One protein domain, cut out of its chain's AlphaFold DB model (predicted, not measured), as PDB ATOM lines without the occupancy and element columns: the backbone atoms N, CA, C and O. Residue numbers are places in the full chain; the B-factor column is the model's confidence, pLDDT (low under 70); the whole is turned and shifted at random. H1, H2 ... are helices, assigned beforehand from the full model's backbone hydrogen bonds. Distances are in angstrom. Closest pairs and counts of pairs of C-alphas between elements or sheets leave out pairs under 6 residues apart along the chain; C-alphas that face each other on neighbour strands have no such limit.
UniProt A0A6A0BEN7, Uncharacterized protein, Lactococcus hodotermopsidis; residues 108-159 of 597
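What this domain is: This is residues 108 to 159 of the 597 residues of an uncharacterized protein of Lactococcus hodotermopsidis (UniProt A0A6A0BEN7). One long helix, H3, lies along the longest axis, and two short helices, H1 and H2, make a corner to one side of it, with H1 crossing over the first half of H3. Beyond the last residue of H3 the tail of residues 147 to 159 runs on and folds back as a long loop, while beyond its first residue the link of residues 122 to 131 makes a turn, so the length comes from H3 together with these two loops. The printed part has 52 residues, with three named helices in the order H1, H2, H3 and no named strand; the class is all helix, and 28 residues are in the helices. It is only just loose, close to compact, with a radius of gyration of the C-alphas of 12.2 A, and the C-alphas span 39 by 18 by 16 A.

Where its parts are: H1 is residues 108 to 115, 10.6 A from first to last C-alpha, and begins with C-alpha 108 at (-42.055, 5.522, -43.123). After one residue, Phe 116, comes H2, residues 117 to 121, 6.2 A long. H3 is residues 132 to 146, the longest helix by residues, 21.3 A from C-alpha 132 at (-47.821, 9.829, -37.382) to C-alpha 146 at (-29.676, 0.198, -31.756). Residues 147 to 159 hold no named element.

How they stand to each other: H1 and H2 touch only at the corner by their tight link; their closest C-alphas are those of Gln 113 and Tyr 120, 5.4 A apart. H1 touches H3, which takes part with residues 135 to 139 alone; the closest C-alphas are those of Val 109 and Asp 136, 6.6 A apart. The lines of H1 and H3 stand at a steep tilt of 49 degrees, and the two run the same way. H2 and H3 are close but not clearly touching, with 1 pair of C-alphas within 8 A, those of Ile 119 and Ile 143, 7.7 A apart. In H1, H2 and H3 every pair of backbone O i and N i+4 is within hydrogen-bond range.

The domain as a whole: The two C-alphas farthest apart are those of Asp 127 and Arg 152, 39.6 A. The C-alphas of Phe 108 and Phe 159, the first and last printed residues, are 14.6 A apart. The link from H1 to H2 is tight, and the link from H2 to H3, 10 residues, is short. The C-alphas of residues 147 to 159 lie 7 to 22 A from the mean of all C-alphas. The printed part has no cut. The mean pLDDT of the printed part of this model is 86.3, and residues 127 to 130 are under 70.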
ATOM      1  N   PHE A 108     -43.307   5.946 -43.749       83.88
ATOM      2  CA  PHE A 108     -42.055   5.522 -43.123       83.88
ATOM      3  C   PHE A 108     -42.242   4.245 -42.297       83.88
ATOM      4  O   PHE A 108     -41.503   3.275 -42.481       83.88
ATOM      5  N   VAL A 109     -43.289   4.184 -41.474       83.25
ATOM      6  CA  VAL A 109     -43.632   2.993 -40.685       83.25
ATOM      7  C   VAL A 109     -43.912   1.798 -41.595       83.25
ATOM      8  O   VAL A 109     -43.368   0.714 -41.372       83.25
ATOM      9  N   LYS A 110     -44.676   1.996 -42.677       85.31
ATOM     10  CA  LYS A 110     -44.956   0.937 -43.666       85.31
ATOM     11  C   LYS A 110     -43.681   0.446 -44.361       85.31
ATOM     12  O   LYS A 110     -43.504  -0.757 -44.567       85.31
ATOM     13  N   LEU A 111     -42.755   1.355 -44.675       86.06
ATOM     14  CA  LEU A 111     -41.461   1.023 -45.279       86.06
ATOM     15  C   LEU A 111     -40.597   0.157 -44.349       86.06
ATOM     16  O   LEU A 111     -40.037  -0.846 -44.799       86.06
ATOM     17  N   VAL A 112     -40.502   0.523 -43.067       84.62
ATOM     18  CA  VAL A 112     -39.746  -0.240 -42.061       84.62
ATOM     19  C   VAL A 112     -40.419  -1.584 -41.787       84.62
ATOM     20  O   VAL A 112     -39.730  -2.600 -41.739       84.62
ATOM     21  N   GLN A 113     -41.751  -1.630 -41.695       84.81
ATOM     22  CA  GLN A 113     -42.506  -2.873 -41.529       84.81
ATOM     23  C   GLN A 113     -42.254  -3.857 -42.684       84.81
ATOM     24  O   GLN A 113     -42.043  -5.042 -42.434       84.81
ATOM     25  N   GLY A 114     -42.221  -3.375 -43.932       85.50
ATOM     26  CA  GLY A 114     -41.982  -4.216 -45.106       85.50
ATOM     27  C   GLY A 114     -40.525  -4.666 -45.253       85.50
ATOM     28  O   GLY A 114     -40.245  -5.860 -45.346       85.50
ATOM     29  N   LYS A 115     -39.575  -3.721 -45.274       83.56
ATOM     30  CA  LYS A 115     -38.159  -4.023 -45.568       83.56
ATOM     31  C   LYS A 115     -37.351  -4.483 -44.358       83.56
ATOM     32  O   LYS A 115     -36.362  -5.192 -44.524       83.56
ATOM     33  N   PHE A 116     -37.769  -4.102 -43.156       89.75
ATOM     34  CA  PHE A 116     -37.063  -4.372 -41.908       89.75
ATOM     35  C   PHE A 116     -38.024  -4.911 -40.837       89.75
ATOM     36  O   PHE A 116     -38.000  -4.488 -39.683       89.75
ATOM     37  N   SER A 117     -38.857  -5.892 -41.202       84.50
ATOM     38  CA  SER A 117     -39.919  -6.443 -40.339       84.50
ATOM     39  C   SER A 117     -39.436  -6.931 -38.963       84.50
ATOM     40  O   SER A 117     -40.184  -6.902 -37.988       84.50
ATOM     41  N   ALA A 118     -38.176  -7.367 -38.852       82.31
ATOM     42  CA  ALA A 118     -37.557  -7.749 -37.583       82.31
ATOM     43  C   ALA A 118     -37.300  -6.552 -36.646       82.31
ATOM     44  O   ALA A 118     -37.376  -6.704 -35.431       82.31
ATOM     45  N   ILE A 119     -37.016  -5.364 -37.187       88.25
ATOM     46  CA  ILE A 119     -36.897  -4.122 -36.409       88.25
ATOM     47  C   ILE A 119     -38.275  -3.711 -35.908       88.25
ATOM     48  O   ILE A 119     -38.438  -3.449 -34.719       88.25
ATOM     49  N   TYR A 120     -39.269  -3.733 -36.799       84.00
ATOM     50  CA  TYR A 120     -40.637  -3.344 -36.469       84.00
ATOM     51  C   TYR A 120     -41.254  -4.233 -35.379       84.00
ATOM     52  O   TYR A 120     -41.847  -3.722 -34.439       84.00
ATOM     53  N   ARG A 121     -41.025  -5.554 -35.424       84.06
ATOM     54  CA  ARG A 121     -41.468  -6.487 -34.366       84.06
ATOM     55  C   ARG A 121     -40.899  -6.182 -32.978       84.06
ATOM     56  O   ARG A 121     -41.511  -6.540 -31.981       84.06
ATOM     57  N   ASN A 122     -39.736  -5.537 -32.914       84.19
ATOM     58  CA  ASN A 122     -39.085  -5.159 -31.660       84.19
ATOM     59  C   ASN A 122     -39.430  -3.726 -31.212       84.19
ATOM     60  O   ASN A 122     -38.982  -3.297 -30.148       84.19
ATOM     61  N   PHE A 123     -40.204  -2.987 -32.009       87.19
ATOM     62  CA  PHE A 123     -40.641  -1.630 -31.715       87.19
ATOM     63  C   PHE A 123     -42.053  -1.648 -31.114       87.19
ATOM     64  O   PHE A 123     -42.990  -2.165 -31.717       87.19
ATOM     65  N   LYS A 124     -42.215  -1.089 -29.908       83.38
ATOM     66  CA  LYS A 124     -43.521  -0.992 -29.240       83.38
ATOM     67  C   LYS A 124     -44.267   0.255 -29.715       83.38
ATOM     68  O   LYS A 124     -43.843   1.374 -29.415       83.38
ATOM     69  N   VAL A 125     -45.378   0.041 -30.412       79.44
ATOM     70  CA  VAL A 125     -46.368   1.082 -30.724       79.44
ATOM     71  C   VAL A 125     -47.276   1.238 -29.505       79.44
ATOM     72  O   VAL A 125     -47.722   0.227 -28.962       79.44
ATOM     73  N   TYR A 126     -47.505   2.468 -29.045       75.81
ATOM     74  CA  TYR A 126     -48.406   2.732 -27.922       75.81
ATOM     75  C   TYR A 126     -49.675   3.411 -28.435       75.81
ATOM     76  O   TYR A 126     -49.600   4.290 -29.288       75.81
ATOM     77  N   ASP A 127     -50.829   3.073 -27.860       66.12
ATOM     78  CA  ASP A 127     -52.107   3.724 -28.202       66.12
ATOM     79  C   ASP A 127     -52.122   5.227 -27.866       66.12
ATOM     80  O   ASP A 127     -52.973   5.974 -28.343       66.12
ATOM     81  N   SER A 128     -51.163   5.682 -27.054       65.50
ATOM     82  CA  SER A 128     -50.960   7.083 -26.687       65.50
ATOM     83  C   SER A 128     -50.134   7.886 -27.698       65.50
ATOM     84  O   SER A 128     -49.807   9.032 -27.400       65.50
ATOM     85  N   ASP A 129     -49.726   7.306 -28.832       69.19
ATOM     86  CA  ASP A 129     -48.993   8.041 -29.865       69.19
ATOM     87  C   ASP A 129     -49.930   9.045 -30.568       69.19
ATOM     88  O   ASP A 129     -50.878   8.632 -31.241       69.19
ATOM     89  N   PRO A 130     -49.720  10.365 -30.385       62.12
ATOM     90  CA  PRO A 130     -50.716  11.378 -30.732       62.12
ATOM     91  C   PRO A 130     -50.849  11.612 -32.246       62.12
ATOM     92  O   PRO A 130     -51.923  12.011 -32.694       62.12
ATOM     93  N   ASP A 131     -49.795  11.349 -33.029       80.25
ATOM     94  CA  ASP A 131     -49.773  11.495 -34.489       80.25
ATOM     95  C   ASP A 131     -48.679  10.644 -35.179       80.25
ATOM     96  O   ASP A 131     -47.786  10.077 -34.541       80.25
ATOM     97  N   GLU A 132     -48.762  10.558 -36.513       79.75
ATOM     98  CA  GLU A 132     -47.821   9.829 -37.382       79.75
ATOM     99  C   GLU A 132     -46.377  10.337 -37.262       79.75
ATOM    100  O   GLU A 132     -45.434   9.545 -37.262       79.75
ATOM    101  N   THR A 133     -46.199  11.649 -37.102       81.06
ATOM    102  CA  THR A 133     -44.886  12.300 -36.993       81.06
ATOM    103  C   THR A 133     -44.149  11.865 -35.724       81.06
ATOM    104  O   THR A 133     -42.943  11.609 -35.743       81.06
ATOM    105  N   THR A 134     -44.876  11.737 -34.614       83.50
ATOM    106  CA  THR A 134     -44.340  11.301 -33.320       83.50
ATOM    107  C   THR A 134     -43.927   9.831 -33.368       83.50
ATOM    108  O   THR A 134     -42.882   9.454 -32.826       83.50
ATOM    109  N   LEU A 135     -44.707   9.000 -34.063       83.62
ATOM    110  CA  LEU A 135     -44.397   7.589 -34.277       83.62
ATOM    111  C   LEU A 135     -43.137   7.409 -35.141       83.62
ATOM    112  O   LEU A 135     -42.267   6.606 -34.792       83.62
ATOM    113  N   ASP A 136     -43.004   8.197 -36.210       89.25
ATOM    114  CA  ASP A 136     -41.834   8.204 -37.093       89.25
ATOM    115  C   ASP A 136     -40.561   8.599 -36.348       89.25
ATOM    116  O   ASP A 136     -39.558   7.885 -36.412       89.25
ATOM    117  N   ALA A 137     -40.618   9.685 -35.574       89.44
ATOM    118  CA  ALA A 137     -39.491  10.155 -34.779       89.44
ATOM    119  C   ALA A 137     -39.051   9.114 -33.737       89.44
ATOM    120  O   ALA A 137     -37.857   8.863 -33.560       89.44
ATOM    121  N   ARG A 138     -40.003   8.449 -33.067       92.25
ATOM    122  CA  ARG A 138     -39.693   7.387 -32.098       92.25
ATOM    123  C   ARG A 138     -39.101   6.149 -32.757       92.25
ATOM    124  O   ARG A 138     -38.193   5.540 -32.187       92.25
ATOM    125  N   LEU A 139     -39.612   5.762 -33.923       91.69
ATOM    126  CA  LEU A 139     -39.092   4.626 -34.674       91.69
ATOM    127  C   LEU A 139     -37.676   4.910 -35.182       91.69
ATOM    128  O   LEU A 139     -36.803   4.054 -35.040       91.69
ATOM    129  N   LEU A 140     -37.420   6.117 -35.691       93.31
ATOM    130  CA  LEU A 140     -36.086   6.544 -36.107       93.31
ATOM    131  C   LEU A 140     -35.111   6.561 -34.921       93.31
ATOM    132  O   LEU A 140     -34.073   5.906 -34.985       93.31
ATOM    133  N   ALA A 141     -35.488   7.173 -33.795       93.25
ATOM    134  CA  ALA A 141     -34.664   7.194 -32.584       93.25
ATOM    135  C   ALA A 141     -34.382   5.781 -32.036       93.25
ATOM    136  O   ALA A 141     -33.300   5.493 -31.520       93.25
ATOM    137  N   PHE A 142     -35.349   4.864 -32.152       94.19
ATOM    138  CA  PHE A 142     -35.159   3.460 -31.794       94.19
ATOM    139  C   PHE A 142     -34.145   2.762 -32.709       94.19
ATOM    140  O   PHE A 142     -33.304   2.002 -32.216       94.19
ATOM    141  N   ILE A 143     -34.201   3.033 -34.018       95.19
ATOM    142  CA  ILE A 143     -33.257   2.507 -35.009       95.19
ATOM    143  C   ILE A 143     -31.849   3.044 -34.745       95.19
ATOM    144  O   ILE A 143     -30.922   2.247 -34.608       95.19
ATOM    145  N   GLU A 144     -31.698   4.358 -34.585       95.31
ATOM    146  CA  GLU A 144     -30.422   5.021 -34.299       95.31
ATOM    147  C   GLU A 144     -29.772   4.481 -33.022       95.31
ATOM    148  O   GLU A 144     -28.610   4.080 -33.029       95.31
ATOM    149  N   LYS A 145     -30.542   4.364 -31.933       96.44
ATOM    150  CA  LYS A 145     -30.044   3.869 -30.640       96.44
ATOM    151  C   LYS A 145     -29.503   2.439 -30.708       96.44
ATOM    152  O   LYS A 145     -28.665   2.051 -29.893       96.44
ATOM    153  N   LYS A 146     -30.033   1.616 -31.615       94.81
ATOM    154  CA  LYS A 146     -29.676   0.198 -31.756       94.81
ATOM    155  C   LYS A 146     -28.713  -0.055 -32.913       94.81
ATOM    156  O   LYS A 146     -28.206  -1.174 -33.012       94.81
ATOM    157  N   ALA A 147     -28.446   0.932 -33.763       95.62
ATOM    158  CA  ALA A 147     -27.511   0.814 -34.869       95.62
ATOM    159  C   ALA A 147     -26.083   0.594 -34.352       95.62
ATOM    160  O   ALA A 147     -25.604   1.282 -33.454       95.62
ATOM    161  N   GLN A 148     -25.402  -0.404 -34.910       93.56
ATOM    162  CA  GLN A 148     -24.003  -0.693 -34.612       93.56
ATOM    163  C   GLN A 148     -23.188  -0.684 -35.902       93.56
ATOM    164  O   GLN A 148     -23.548  -1.335 -36.885       93.56
ATOM    165  N   PHE A 149     -22.078   0.048 -35.875       95.31
ATOM    166  CA  PHE A 149     -21.122   0.146 -36.972       95.31
ATOM    167  C   PHE A 149     -19.749  -0.324 -36.496       95.31
ATOM    168  O   PHE A 149     -19.384  -0.150 -35.332       95.31
ATOM    169  N   ASN A 150     -18.971  -0.931 -37.390       92.56
ATOM    170  CA  ASN A 150     -17.577  -1.249 -37.090       92.56
ATOM    171  C   ASN A 150     -16.683   0.002 -37.211       92.56
ATOM    172  O   ASN A 150     -17.114   1.055 -37.675       92.56
ATOM    173  N   LYS A 151     -15.396  -0.122 -36.855       88.00
ATOM    174  CA  LYS A 151     -14.412   0.982 -36.933       88.00
ATOM    175  C   LYS A 151     -14.230   1.583 -38.338       88.00
ATOM    176  O   LYS A 151     -13.634   2.644 -38.459       88.00
ATOM    177  N   ARG A 152     -14.688   0.896 -39.387       87.62
ATOM    178  CA  ARG A 152     -14.622   1.339 -40.787       87.62
ATOM    179  C   ARG A 152     -15.957   1.915 -41.287       87.62
ATOM    180  O   ARG A 152     -16.069   2.191 -42.472       87.62
ATOM    181  N   GLY A 153     -16.958   2.067 -40.416       89.88
ATOM    182  CA  GLY A 153     -18.273   2.609 -40.769       89.88
ATOM    183  C   GLY A 153     -19.227   1.611 -41.431       89.88
ATOM    184  O   GLY A 153     -20.288   2.017 -41.888       89.88
ATOM    185  N   PHE A 154     -18.905   0.312 -41.480       86.94
ATOM    186  CA  PHE A 154     -19.821  -0.683 -42.049       86.94
ATOM    187  C   PHE A 154     -20.862  -1.145 -41.022       86.94
ATOM    188  O   PHE A 154     -20.499  -1.386 -39.862       86.94
ATOM    189  N   PRO A 155     -22.129  -1.335 -41.435       93.62
ATOM    190  CA  PRO A 155     -23.203  -1.759 -40.545       93.62
ATOM    191  C   PRO A 155     -22.997  -3.207 -40.080       93.62
ATOM    192  O   PRO A 155     -22.873  -4.125 -40.894       93.62
ATOM    193  N   THR A 156     -23.000  -3.434 -38.766       92.94
ATOM    194  CA  THR A 156     -22.808  -4.770 -38.166       92.94
ATOM    195  C   THR A 156     -24.114  -5.434 -37.739       92.94
ATOM    196  O   THR A 156     -24.121  -6.622 -37.424       92.94
ATOM    197  N   ASN A 157     -25.235  -4.708 -37.757       93.25
ATOM    198  CA  ASN A 157     -26.553  -5.246 -37.439       93.25
ATOM    199  C   ASN A 157     -27.661  -4.675 -38.341       93.25
ATOM    200  O   ASN A 157     -27.449  -3.753 -39.132       93.25
ATOM    201  N   ASN A 158     -28.867  -5.240 -38.234       89.62
ATOM    202  CA  ASN A 158     -30.001  -4.845 -39.075       89.62
ATOM    203  C   ASN A 158     -30.442  -3.390 -38.846       89.62
ATOM    204  O   ASN A 158     -30.899  -2.755 -39.790       89.62
ATOM    205  N   PHE A 159     -30.259  -2.851 -37.637       94.50
ATOM    206  CA  PHE A 159     -30.571  -1.456 -37.315       94.50
ATOM    207  C   PHE A 159     -29.650  -0.480 -38.060       94.50
ATOM    208  O   PHE A 159     -30.135   0.473 -38.656       94.50
TER     209      PHE A 159